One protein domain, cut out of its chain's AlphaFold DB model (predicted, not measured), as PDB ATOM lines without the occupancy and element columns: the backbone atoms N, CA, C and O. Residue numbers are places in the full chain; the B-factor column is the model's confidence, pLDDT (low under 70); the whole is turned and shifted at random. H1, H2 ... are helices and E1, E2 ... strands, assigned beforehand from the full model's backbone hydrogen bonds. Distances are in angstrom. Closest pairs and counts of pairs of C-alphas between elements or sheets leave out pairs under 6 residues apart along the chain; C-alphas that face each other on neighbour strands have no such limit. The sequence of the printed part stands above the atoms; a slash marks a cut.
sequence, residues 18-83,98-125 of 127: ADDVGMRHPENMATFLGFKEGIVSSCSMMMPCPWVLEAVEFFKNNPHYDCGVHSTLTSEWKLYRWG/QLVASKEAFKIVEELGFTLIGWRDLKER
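Overview. This is residues 18 to 83 and 98 to 125 of the 127 residues of the protein "ChbG/HpnK family deacetylase" of Candidatus Bathyarchaeota archaeon (UniProt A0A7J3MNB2). A small slab of three short parallel strands, E1, E2 and E3, has helix H1 packed on one face, and H2 runs beside H1 in the same direction and only grazes the sheet. From E3 a long stretch with no named element, residues 70 to 83, leads away from this slab; beyond a cut come two small helices, H3 and H4, set apart from it and from each other, and residues 107 to 113 and 117 to 125 stick out free. The 94 printed residues hold four named helices and three named strands, in the order E1 H1 E2 H2 E3 H3 H4, and the class is mixed, helices and strands. The whole is only just loose, close to compact, with a radius of gyration of the C-alphas of 14.9 A and spans of 38, 32 and 23 A.

Arrangement. E1, residues 18 to 21, is an edge strand and the parallel neighbour of E2, residues 42 to 45, at 21 degrees; N 18 and O 42 are within hydrogen-bond range at 2.9 A. E2 is the inner strand, and its other parallel neighbour, at 31 degrees, is the edge strand E3, residues 66 to 69; N 68 and O 43 are 2.8 A apart. H1, residues 25 to 36, is on the sheet at a height of 9.2 A, over E1 and only just over E2, with 3 of its C-alphas falling on E2. It runs slantwise to the strands, at 35 degrees to E1 on the local plane; the closest C-alphas of E1 and H1, Val 21 and Asn 28, are 5.4 A apart. E1, H1 and E2 form a strand-helix-strand unit, two parallel neighbour strands with a helix between, and its crossover is right-handed. H2, residues 52 to 61, completes a second right-handed unit with E2 and E3, and only grazes the sheet, with residues 52 to 59. H1, with residues 28 to 32 alone, only just touches H2, with 3 pairs of C-alphas within 8 A, the closest Asn 28 and Ala 55 at 6.5 A; they run the same way at a shallow tilt of 21 degrees. With H1 on one face, the sheet makes two layers, helix and sheet. H3, residues 103 to 111, and H4, residues 119 to 124, are apart, and neither is on the sheet. In H1, H2 and H3 every O i to N i+4 pair is within hydrogen-bond range; in H4, 1 of 2.

Along the chain. E1 begins at C-alpha 18 (157.848, 128.584, 146.114) and is 7.3 A long; H1 is 16.5 A, E2 10.5 A, H2 14.4 A and E3 10.4 A. H3 is 12.2 A long, and H4, 9.3 A, ends at C-alpha 124 (153.390, 137.295, 125.062).

Size, cuts and confidence. The C-alphas farthest apart, Asn 61 and Glu 124, are 41.6 A apart. Residues 84 to 97 are not printed; C-alphas 83 and 98 are 10.6 A apart across the cut. Of the links printed whole, none is long. Mean pLDDT of the printed part is 79.1, and residues 98 to 125 are under 70.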
ATOM      1  N   ALA A  18     158.371 127.385 145.463       96.94
ATOM      2  CA  ALA A  18     157.848 128.584 146.114       96.94
ATOM      3  C   ALA A  18     158.941 129.657 146.234       96.94
ATOM      4  O   ALA A  18     159.948 129.450 146.915       96.94
ATOM      5  N   ASP A  19     158.727 130.799 145.587       95.81
ATOM      6  CA  ASP A  19     159.584 131.981 145.715       95.81
ATOM      7  C   ASP A  19     159.199 132.843 146.930       95.81
ATOM      8  O   ASP A  19     158.146 132.658 147.543       95.81
ATOM      9  N   ASP A  20     160.067 133.803 147.252       96.19
ATOM     10  CA  ASP A  20     159.824 134.905 148.192       96.19
ATOM     11  C   ASP A  20     159.691 134.528 149.678       96.19
ATOM     12  O   ASP A  20     159.208 135.313 150.506       96.19
ATOM     13  N   VAL A  21     160.182 133.349 150.068       97.12
ATOM     14  CA  VAL A  21     160.184 132.944 151.479       97.12
ATOM     15  C   VAL A  21     161.051 133.906 152.291       97.12
ATOM     16  O   VAL A  21     162.173 134.237 151.926       97.12
ATOM     17  N   GLY A  22     160.538 134.371 153.420       94.44
ATOM     18  CA  GLY A  22     161.161 135.381 154.268       94.44
ATOM     19  C   GLY A  22     160.717 136.807 153.950       94.44
ATOM     20  O   GLY A  22     160.946 137.693 154.777       94.44
ATOM     21  N   MET A  23     160.033 137.051 152.821       95.81
ATOM     22  CA  MET A  23     159.528 138.382 152.477       95.81
ATOM     23  C   MET A  23     158.518 138.878 153.513       95.81
ATOM     24  O   MET A  23     158.653 139.991 154.021       95.81
ATOM     25  N   ARG A  24     157.512 138.062 153.837       95.94
ATOM     26  CA  ARG A  24     156.362 138.410 154.681       95.94
ATOM     27  C   ARG A  24     155.798 137.163 155.372       95.94
ATOM     28  O   ARG A  24     155.953 136.048 154.881       95.94
ATOM     29  N   HIS A  25     155.103 137.367 156.491       97.50
ATOM     30  CA  HIS A  25     154.497 136.274 157.256       97.50
ATOM     31  C   HIS A  25     153.485 135.424 156.463       97.50
ATOM     32  O   HIS A  25     153.591 134.200 156.502       97.50
ATOM     33  N   PRO A  26     152.510 135.994 155.722       98.06
ATOM     34  CA  PRO A  26     151.544 135.174 154.989       98.06
ATOM     35  C   PRO A  26     152.201 134.299 153.914       98.06
ATOM     36  O   PRO A  26     151.834 133.136 153.768       98.06
ATOM     37  N   GLU A  27     153.195 134.834 153.206       97.06
ATOM     38  CA  GLU A  27     153.994 134.129 152.203       97.06
ATOM     39  C   GLU A  27     154.762 132.946 152.827       97.06
ATOM     40  O   GLU A  27     154.733 131.832 152.291       97.06
ATOM     41  N   ASN A  28     155.356 133.139 154.012       98.00
ATOM     42  CA  ASN A  28     155.960 132.055 154.795       98.00
ATOM     43  C   ASN A  28     154.935 130.971 155.141       98.00
ATOM     44  O   ASN A  28     155.142 129.795 154.842       98.00
ATOM     45  N   MET A  29     153.805 131.364 155.732       98.56
ATOM     46  CA  MET A  29     152.769 130.430 156.174       98.56
ATOM     47  C   MET A  29     152.179 129.624 155.017       98.56
ATOM     48  O   MET A  29     151.978 128.415 155.154       98.56
ATOM     49  N   ALA A  30     151.942 130.266 153.871       98.31
ATOM     50  CA  ALA A  30     151.477 129.599 152.662       98.31
ATOM     51  C   ALA A  30     152.506 128.580 152.154       98.31
ATOM     52  O   ALA A  30     152.137 127.454 151.824       98.31
ATOM     53  N   THR A  31     153.793 128.935 152.160       98.19
ATOM     54  CA  THR A  31     154.869 128.019 151.757       98.19
ATOM     55  C   THR A  31     154.986 126.829 152.708       98.19
ATOM     56  O   THR A  31     155.050 125.686 152.261       98.19
ATOM     57  N   PHE A  32     154.945 127.059 154.024       97.94
ATOM     58  CA  PHE A  32     155.007 125.981 155.016       97.94
ATOM     59  C   PHE A  32     153.821 125.029 154.893       97.94
ATOM     60  O   PHE A  32     153.991 123.817 155.016       97.94
ATOM     61  N   LEU A  33     152.621 125.562 154.649       98.50
ATOM     62  CA  LEU A  33     151.445 124.745 154.374       98.50
ATOM     63  C   LEU A  33     151.629 123.955 153.076       98.50
ATOM     64  O   LEU A  33     151.405 122.752 153.070       98.50
ATOM     65  N   GLY A  34     152.113 124.594 152.010       98.12
ATOM     66  CA  GLY A  34     152.405 123.925 150.746       98.12
ATOM     67  C   GLY A  34     153.364 122.745 150.912       98.12
ATOM     68  O   GLY A  34     153.157 121.708 150.289       98.12
ATOM     69  N   PHE A  35     154.385 122.873 151.764       96.81
ATOM     70  CA  PHE A  35     155.307 121.778 152.071       96.81
ATOM     71  C   PHE A  35     154.635 120.660 152.870       96.81
ATOM     72  O   PHE A  35     154.826 119.484 152.565       96.81
ATOM     73  N   LYS A  36     153.833 121.012 153.881       97.19
ATOM     74  CA  LYS A  36     153.105 120.039 154.715       97.19
ATOM     75  C   LYS A  36     152.082 119.235 153.915       97.19
ATOM     76  O   LYS A  36     151.953 118.038 154.139       97.19
ATOM     77  N   GLU A  37     151.411 119.880 152.967       97.94
ATOM     78  CA  GLU A  37     150.420 119.258 152.081       97.94
ATOM     79  C   GLU A  37     151.055 118.581 150.850       97.94
ATOM     80  O   GLU A  37     150.350 118.009 150.022       97.94
ATOM     81  N   GLY A  38     152.384 118.646 150.694       95.19
ATOM     82  CA  GLY A  38     153.098 118.047 149.560       95.19
ATOM     83  C   GLY A  38     152.845 118.731 148.210       95.19
ATOM     84  O   GLY A  38     153.068 118.127 147.165       95.19
ATOM     85  N   ILE A  39     152.370 119.979 148.220       96.25
ATOM     86  CA  ILE A  39     152.083 120.777 147.020       96.25
ATOM     87  C   ILE A  39     153.367 121.389 146.461       96.25
ATOM     88  O   ILE A  39     153.567 121.377 145.249       96.25
ATOM     89  N   VAL A  40     154.233 121.936 147.321       95.62
ATOM     90  CA  VAL A  40     155.528 122.489 146.895       95.62
ATOM     91  C   VAL A  40     156.641 121.493 147.191       95.62
ATOM     92  O   VAL A  40     156.665 120.850 148.239       95.62
ATOM     93  N   SER A  41     157.562 121.356 146.243       92.75
ATOM     94  CA  SER A  41     158.706 120.448 146.345       92.75
ATOM     95  C   SER A  41     159.986 121.158 146.777       92.75
ATOM     96  O   SER A  41     160.910 120.506 147.255       92.75
ATOM     97  N   SER A  42     160.067 122.475 146.577       95.06
ATOM     98  CA  SER A  42     161.215 123.288 146.979       95.06
ATOM     99  C   SER A  42     160.827 124.754 147.166       95.06
ATOM    100  O   SER A  42     159.757 125.185 146.734       95.06
ATOM    101  N   CYS A  43     161.696 125.532 147.806       96.38
ATOM    102  CA  CYS A  43     161.535 126.979 147.927       96.38
ATOM    103  C   CYS A  43     162.878 127.713 147.958       96.38
ATOM    104  O   CYS A  43     163.938 127.082 148.009       96.38
ATOM    105  N   SER A  44     162.845 129.044 147.955       95.62
ATOM    106  CA  SER A  44     164.035 129.884 148.099       95.62
ATOM    107  C   SER A  44     163.809 131.030 149.096       95.62
ATOM    108  O   SER A  44     162.773 131.691 149.078       95.62
ATOM    109  N   MET A  45     164.768 131.241 150.008       92.06
ATOM    110  CA  MET A  45     164.686 132.264 151.058       92.06
ATOM    111  C   MET A  45     165.381 133.570 150.673       92.06
ATOM    112  O   MET A  45     166.560 133.580 150.312       92.06
ATOM    113  N   MET A  46     164.675 134.683 150.849       94.44
ATOM    114  CA  MET A  46     165.172 136.048 150.729       94.44
ATOM    115  C   MET A  46     165.815 136.494 152.044       94.44
ATOM    116  O   MET A  46     165.160 136.999 152.957       94.44
ATOM    117  N   MET A  47     167.134 136.325 152.135       87.50
ATOM    118  CA  MET A  47     167.898 136.596 153.356       87.50
ATOM    119  C   MET A  47     167.805 138.024 153.936       87.50
ATOM    120  O   MET A  47     167.869 138.137 155.159       87.50
ATOM    121  N   PRO A  48     167.665 139.115 153.155       87.12
ATOM    122  CA  PRO A  48     167.523 140.450 153.741       87.12
ATOM    123  C   PRO A  48     166.112 140.781 154.240       87.12
ATOM    124  O   PRO A  48     165.902 141.858 154.800       87.12
ATOM    125  N   CYS A  49     165.121 139.927 153.986       91.19
ATOM    126  CA  CYS A  49     163.737 140.287 154.239       91.19
ATOM    127  C   CYS A  49     163.327 140.131 155.718       91.19
ATOM    128  O   CYS A  49     163.849 139.262 156.422       91.19
ATOM    129  N   PRO A  50     162.353 140.931 156.207       91.38
ATOM    130  CA  PRO A  50     162.042 141.021 157.639       91.38
ATOM    131  C   PRO A  50     161.574 139.717 158.301       91.38
ATOM    132  O   PRO A  50     161.710 139.570 159.513       91.38
ATOM    133  N   TRP A  51     161.024 138.775 157.530       95.50
ATOM    134  CA  TRP A  51     160.455 137.521 158.036       95.50
ATOM    135  C   TRP A  51     161.350 136.305 157.782       95.50
ATOM    136  O   TRP A  51     160.917 135.166 157.960       95.50
ATOM    137  N   VAL A  52     162.612 136.513 157.395       91.38
ATOM    138  CA  VAL A  52     163.549 135.410 157.141       91.38
ATOM    139  C   VAL A  52     163.795 134.553 158.387       91.38
ATOM    140  O   VAL A  52     163.896 133.337 158.278       91.38
ATOM    141  N   LEU A  53     163.844 135.144 159.587       90.69
ATOM    142  CA  LEU A  53     164.141 134.395 160.816       90.69
ATOM    143  C   LEU A  53     163.050 133.373 161.161       90.69
ATOM    144  O   LEU A  53     163.362 132.294 161.659       90.69
ATOM    145  N   GLU A  54     161.789 133.682 160.849       95.62
ATOM    146  CA  GLU A  54     160.680 132.732 160.974       95.62
ATOM    147  C   GLU A  54     160.879 131.530 160.041       95.62
ATOM    148  O   GLU A  54     160.746 130.382 160.464       95.62
ATOM    149  N   ALA A  55     161.251 131.789 158.785       90.06
ATOM    150  CA  ALA A  55     161.542 130.739 157.817       90.06
ATOM    151  C   ALA A  55     162.753 129.892 158.223       90.06
ATOM    152  O   ALA A  55     162.685 128.664 158.172       90.06
ATOM    153  N   VAL A  56     163.830 130.518 158.703       89.62
ATOM    154  CA  VAL A  56     165.017 129.813 159.206       89.62
ATOM    155  C   VAL A  56     164.652 128.866 160.347       89.62
ATOM    156  O   VAL A  56     165.078 127.712 160.334       89.62
ATOM    157  N   GLU A  57     163.841 129.312 161.310       92.00
ATOM    158  CA  GLU A  57     163.404 128.454 162.417       92.00
ATOM    159  C   GLU A  57     162.533 127.288 161.922       92.00
ATOM    160  O   GLU A  57     162.698 126.153 162.376       92.00
ATOM    161  N   PHE A  58     161.657 127.519 160.940       94.38
ATOM    162  CA  PHE A  58     160.880 126.447 160.317       94.38
ATOM    163  C   PHE A  58     161.781 125.390 159.660       94.38
ATOM    164  O   PHE A  58     161.649 124.206 159.974       94.38
ATOM    165  N   PHE A  59     162.720 125.780 158.792       90.69
ATOM    166  CA  PHE A  59     163.575 124.823 158.075       90.69
ATOM    167  C   PHE A  59     164.617 124.154 158.969       90.69
ATOM    168  O   PHE A  59     164.947 122.989 158.755       90.69
ATOM    169  N   LYS A  60     165.076 124.827 160.030       87.00
ATOM    170  CA  LYS A  60     165.926 124.212 161.058       87.00
ATOM    171  C   LYS A  60     165.224 123.042 161.752       87.00
ATOM    172  O   LYS A  60     165.858 122.024 162.018       87.00
ATOM    173  N   ASN A  61     163.922 123.170 162.004       93.69
ATOM    174  CA  ASN A  61     163.102 122.107 162.590       93.69
ATOM    175  C   ASN A  61     162.604 121.081 161.551       93.69
ATOM    176  O   ASN A  61     162.115 120.019 161.928       93.69
ATOM    177  N   ASN A  62     162.744 121.370 160.253       92.69
ATOM    178  CA  ASN A  62     162.287 120.521 159.150       92.69
ATOM    179  C   ASN A  62     163.375 120.369 158.059       92.69
ATOM    180  O   ASN A  62     163.146 120.746 156.909       92.69
ATOM    181  N   PRO A  63     164.549 119.785 158.376       87.56
ATOM    182  CA  PRO A  63     165.711 119.759 157.473       87.56
ATOM    183  C   PRO A  63     165.543 118.865 156.231       87.56
ATOM    184  O   PRO A  63     166.452 118.773 155.412       87.56
ATOM    185  N   HIS A  64     164.411 118.168 156.102       89.19
ATOM    186  CA  HIS A  64     164.096 117.309 154.961       89.19
ATOM    187  C   HIS A  64     163.488 118.076 153.776       89.19
ATOM    188  O   HIS A  64     163.436 117.530 152.675       89.19
ATOM    189  N   TYR A  65     163.022 119.314 153.978       92.25
ATOM    190  CA  TYR A  65     162.526 120.163 152.894       92.25
ATOM    191  C   TYR A  65     163.681 120.830 152.130       92.25
ATOM    192  O   TYR A  65     164.657 121.276 152.731       92.25
ATOM    193  N   ASP A  66     163.562 120.923 150.801       92.12
ATOM    194  CA  ASP A  66     164.562 121.573 149.945       92.12
ATOM    195  C   ASP A  66     164.353 123.090 149.934       92.12
ATOM    196  O   ASP A  66     163.401 123.603 149.339       92.12
ATOM    197  N   CYS A  67     165.261 123.811 150.589       89.69
ATOM    198  CA  CYS A  67     165.247 125.263 150.652       89.69
ATOM    199  C   CYS A  67     166.577 125.838 150.152       89.69
ATOM    200  O   CYS A  67     167.638 125.584 150.722       89.69
ATOM    201  N   GLY A  68     166.509 126.642 149.091       90.50
ATOM    202  CA  GLY A  68     167.630 127.400 148.542       90.50
ATOM    203  C   GLY A  68     167.684 128.847 149.037       90.50
ATOM    204  O   GLY A  68     166.918 129.267 149.906       90.50
ATOM    205  N   VAL A  69     168.580 129.628 148.434       88.25
ATOM    206  CA  VAL A  69     168.695 131.079 148.643       88.25
ATOM    207  C   VAL A  69     168.123 131.800 147.428       88.25
ATOM    208  O   VAL A  69     168.497 131.493 146.298       88.25
ATOM    209  N   HIS A  70     167.238 132.764 147.670       91.81
ATOM    210  CA  HIS A  70     166.708 133.664 146.655       91.81
ATOM    211  C   HIS A  70     167.593 134.912 146.599       91.81
ATOM    212  O   HIS A  70     167.657 135.681 147.560       91.81
ATOM    213  N   SER A  71     168.311 135.115 145.495       87.50
ATOM    214  CA  SER A  71     169.187 136.281 145.340       87.50
ATOM    215  C   SER A  71     168.374 137.571 145.240       87.50
ATOM    216  O   SER A  71     167.648 137.799 144.279       87.50
ATOM    217  N   THR A  72     168.540 138.455 146.216       81.94
ATOM    218  CA  THR A  72     167.773 139.698 146.349       81.94
ATOM    219  C   THR A  72     168.606 140.918 145.954       81.94
ATOM    220  O   THR A  72     169.256 141.536 146.796       81.94
ATOM    221  N   LEU A  73     168.595 141.271 144.667       79.44
ATOM    222  CA  LEU A  73     169.292 142.461 144.141       79.44
ATOM    223  C   LEU A  73     168.375 143.681 143.966       79.44
ATOM    224  O   LEU A  73     168.831 144.767 143.618       79.44
ATOM    225  N   THR A  74     167.070 143.502 144.170       76.69
ATOM    226  CA  THR A  74     166.064 144.564 144.070       76.69
ATOM    227  C   THR A  74     165.107 144.493 145.255       76.69
ATOM    228  O   THR A  74     165.103 143.497 145.978       76.69
ATOM    229  N   SER A  75     164.324 145.555 145.471       81.00
ATOM    230  CA  SER A  75     163.293 145.600 146.511       81.00
ATOM    231  C   SER A  75     162.019 146.297 146.028       81.00
ATOM    232  O   SER A  75     161.710 147.391 146.459       81.00
ATOM    233  N   GLU A  76     161.288 145.711 145.083       77.19
ATOM    234  CA  GLU A  76     160.225 146.273 144.217       77.19
ATOM    235  C   GLU A  76     159.108 147.085 144.900       77.19
ATOM    236  O   GLU A  76     158.596 148.048 144.316       77.19
ATOM    237  N   TRP A  77     158.776 146.809 146.161       80.50
ATOM    238  CA  TRP A  77     157.599 147.382 146.822       80.50
ATOM    239  C   TRP A  77     157.814 148.779 147.408       80.50
ATOM    240  O   TRP A  77     158.598 148.979 148.329       80.50
ATOM    241  N   LYS A  78     157.023 149.755 146.946       79.00
ATOM    242  CA  LYS A  78     157.149 151.179 147.318       79.00
ATOM    243  C   LYS A  78     157.216 151.451 148.829       79.00
ATOM    244  O   LYS A  78     157.946 152.345 149.239       79.00
ATOM    245  N   LEU A  79     156.431 150.725 149.625       85.56
ATOM    246  CA  LEU A  79     156.287 150.933 151.074       85.56
ATOM    247  C   LEU A  79     156.779 149.738 151.906       85.56
ATOM    248  O   LEU A  79     156.572 149.717 153.114       85.56
ATOM    249  N   TYR A  80     157.391 148.735 151.271       83.88
ATOM    250  CA  TYR A  80     157.832 147.509 151.935       83.88
ATOM    251  C   TYR A  80     159.202 147.096 151.399       83.88
ATOM    252  O   TYR A  80     159.316 146.271 150.499       83.88
ATOM    253  N   ARG A  81     160.246 147.750 151.906       82.69
ATOM    254  CA  ARG A  81     161.606 147.597 151.391       82.69
ATOM    255  C   ARG A  81     162.439 146.683 152.286       82.69
ATOM    256  O   ARG A  81     162.229 146.630 153.495       82.69
ATOM    257  N   TRP A  82     163.418 146.025 151.687       83.19
ATOM    258  CA  TRP A  82     164.509 145.337 152.370       83.19
ATOM    259  C   TRP A  82     165.837 145.890 151.861       83.19
ATOM    260  O   TRP A  82     165.962 146.262 150.694       83.19
ATOM    261  N   GLY A  83     166.804 145.989 152.768       77.00
ATOM    262  CA  GLY A  83     168.135 146.507 152.478       77.00
ATOM    263  C   GLY A  83     169.148 145.395 152.203       77.00
ATOM    264  O   GLY A  83     168.862 144.223 152.425       77.00
ATOM    265  N   GLN A  98     166.670 154.317 147.157       42.06
ATOM    266  CA  GLN A  98     165.747 154.526 146.036       42.06
ATOM    267  C   GLN A  98     165.908 153.534 144.870       42.06
ATOM    268  O   GLN A  98     165.024 153.479 144.007       42.06
ATOM    269  N   LEU A  99     166.981 152.737 144.817       42.12
ATOM    270  CA  LEU A  99     167.303 151.884 143.671       42.12
ATOM    271  C   LEU A  99     166.756 150.480 143.830       42.12
ATOM    272  O   LEU A  99     167.410 149.484 144.117       42.12
ATOM    273  N   VAL A 100     165.480 150.432 143.540       43.72
ATOM    274  CA  VAL A 100     164.752 149.216 143.313       43.72
ATOM    275  C   VAL A 100     164.615 149.075 141.808       43.72
ATOM    276  O   VAL A 100     163.940 149.889 141.182       43.72
ATOM    277  N   ALA A 101     165.290 148.059 141.265       50.97
ATOM    278  CA  ALA A 101     165.736 147.921 139.875       50.97
ATOM    279  C   ALA A 101     167.027 148.711 139.564       50.97
ATOM    280  O   ALA A 101     167.017 149.704 138.838       50.97
ATOM    281  N   SER A 102     168.165 148.245 140.095       48.59
ATOM    282  CA  SER A 102     169.485 148.690 139.624       48.59
ATOM    283  C   SER A 102     169.671 148.259 138.167       48.59
ATOM    284  O   SER A 102     169.691 147.066 137.861       48.59
ATOM    285  N   LYS A 103     169.835 149.228 137.261       53.09
ATOM    286  CA  LYS A 103     170.193 148.955 135.862       53.09
ATOM    287  C   LYS A 103     171.537 148.226 135.754       53.09
ATOM    288  O   LYS A 103     171.710 147.458 134.814       53.09
ATOM    289  N   GLU A 104     172.456 148.412 136.708       50.84
ATOM    290  CA  GLU A 104     173.694 147.626 136.757       50.84
ATOM    291  C   GLU A 104     173.443 146.162 137.100       50.84
ATOM    292  O   GLU A 104     174.058 145.301 136.483       50.84
ATOM    293  N   ALA A 105     172.524 145.850 138.018       51.44
ATOM    294  CA  ALA A 105     172.180 144.464 138.325       51.44
ATOM    295  C   ALA A 105     171.619 143.747 137.086       51.44
ATOM    296  O   ALA A 105     172.059 142.647 136.771       51.44
ATOM    297  N   PHE A 106     170.720 144.394 136.335       55.44
ATOM    298  CA  PHE A 106     170.228 143.855 135.058       55.44
ATOM    299  C   PHE A 106     171.362 143.664 134.043       55.44
ATOM    300  O   PHE A 106     171.464 142.601 133.439       55.44
ATOM    301  N   LYS A 107     172.260 144.647 133.921       57.16
ATOM    302  CA  LYS A 107     173.410 144.580 133.015       57.16
ATOM    303  C   LYS A 107     174.383 143.451 133.372       57.16
ATOM    304  O   LYS A 107     174.834 142.747 132.480       57.16
ATOM    305  N   ILE A 108     174.677 143.236 134.655       55.66
ATOM    306  CA  ILE A 108     175.539 142.135 135.118       55.66
ATOM    307  C   ILE A 108     174.895 140.786 134.796       55.66
ATOM    308  O   ILE A 108     175.571 139.869 134.340       55.66
ATOM    309  N   VAL A 109     173.586 140.653 135.013       54.88
ATOM    310  CA  VAL A 109     172.858 139.418 134.694       54.88
ATOM    311  C   VAL A 109     172.915 139.128 133.187       54.88
ATOM    312  O   VAL A 109     173.202 137.994 132.802       54.88
ATOM    313  N   GLU A 110     172.742 140.149 132.346       60.78
ATOM    314  CA  GLU A 110     172.909 140.042 130.891       60.78
ATOM    315  C   GLU A 110     174.355 139.686 130.487       60.78
ATOM    316  O   GLU A 110     174.558 138.784 129.673       60.78
ATOM    317  N   GLU A 111     175.366 140.336 131.073       66.75
ATOM    318  CA  GLU A 111     176.793 140.084 130.798       66.75
ATOM    319  C   GLU A 111     177.234 138.670 131.195       66.75
ATOM    320  O   GLU A 111     178.082 138.069 130.534       66.75
ATOM    321  N   LEU A 112     176.632 138.107 132.242       57.66
ATOM    322  CA  LEU A 112     176.865 136.731 132.681       57.66
ATOM    323  C   LEU A 112     176.126 135.689 131.820       57.66
ATOM    324  O   LEU A 112     176.245 134.490 132.073       57.66
ATOM    325  N   GLY A 113     175.382 136.123 130.798       53.66
ATOM    326  CA  GLY A 113     174.668 135.246 129.871       53.66
ATOM    327  C   GLY A 113     173.378 134.654 130.440       53.66
ATOM    328  O   GLY A 113     172.854 133.686 129.884       53.66
ATOM    329  N   PHE A 114     172.851 135.206 131.535       45.50
ATOM    330  CA  PHE A 114     171.551 134.808 132.061       45.50
ATOM    331  C   PHE A 114     170.438 135.535 131.305       45.50
ATOM    332  O   PHE A 114     170.366 136.761 131.281       45.50
ATOM    333  N   THR A 115     169.509 134.770 130.737       50.97
ATOM    334  CA  THR A 115     168.273 135.330 130.186       50.97
ATOM    335  C   THR A 115     167.277 135.546 131.317       50.97
ATOM    336  O   THR A 115     166.762 134.584 131.889       50.97
ATOM    337  N   LEU A 116     166.967 136.805 131.619       49.25
ATOM    338  CA  LEU A 116     165.867 137.149 132.514       49.25
ATOM    339  C   LEU A 116     164.541 136.947 131.781       49.25
ATOM    340  O   LEU A 116     164.290 137.572 130.754       49.25
ATOM    341  N   ILE A 117     163.696 136.060 132.305       47.56
ATOM    342  CA  ILE A 117     162.341 135.834 131.799       47.56
ATOM    343  C   ILE A 117     161.376 136.234 132.907       47.56
ATOM    344  O   ILE A 117     161.238 135.538 133.911       47.56
ATOM    345  N   GLY A 118     160.718 137.375 132.737       42.88
ATOM    346  CA  GLY A 118     159.684 137.850 133.638       42.88
ATOM    347  C   GLY A 118     158.299 137.323 133.265       42.88
ATOM    348  O   GLY A 118     158.022 136.890 132.146       42.88
ATOM    349  N   TRP A 119     157.358 137.451 134.199       35.62
ATOM    350  CA  TRP A 119     155.944 137.117 133.980       35.62
ATOM    351  C   TRP A 119     155.315 137.818 132.757       35.62
ATOM    352  O   TRP A 119     154.387 137.295 132.142       35.62
ATOM    353  N   ARG A 120     155.812 139.006 132.384       40.72
ATOM    354  CA  ARG A 120     155.360 139.731 131.183       40.72
ATOM    355  C   ARG A 120     155.829 139.050 129.896       40.72
ATOM    356  O   ARG A 120     155.014 138.874 128.998       40.72
ATOM    357  N   ASP A 121     157.065 138.565 129.870       50.94
ATOM    358  CA  ASP A 121     157.644 137.845 128.728       50.94
ATOM    359  C   ASP A 121     156.942 136.497 128.494       50.94
ATOM    360  O   ASP A 121     156.826 136.016 127.366       50.94
ATOM    361  N   LEU A 122     156.396 135.902 129.560       46.53
ATOM    362  CA  LEU A 122     155.582 134.686 129.489       46.53
ATOM    363  C   LEU A 122     154.158 134.937 128.964       46.53
ATOM    364  O   LEU A 122     153.564 134.040 128.364       46.53
ATOM    365  N   LYS A 123     153.593 136.139 129.147       46.41
ATOM    366  CA  LYS A 123     152.248 136.477 128.639       46.41
ATOM    367  C   LYS A 123     152.204 136.634 127.121       46.41
ATOM    368  O   LYS A 123     151.166 136.343 126.529       46.41
ATOM    369  N   GLU A 124     153.296 137.079 126.512       46.62
ATOM    370  CA  GLU A 124     153.390 137.295 125.062       46.62
ATOM    371  C   GLU A 124     153.681 136.002 124.287       46.62
ATOM    372  O   GLU A 124     153.428 135.927 123.089       46.62
ATOM    373  N   ARG A 125     154.119 134.941 124.977       48.19
ATOM    374  CA  ARG A 125     154.342 133.599 124.409       48.19
ATOM    375  C   ARG A 125     153.127 132.672 124.514       48.19
ATOM    376  O   ARG A 125     153.287 131.454 124.576       48.19
TER     377      ARG A 125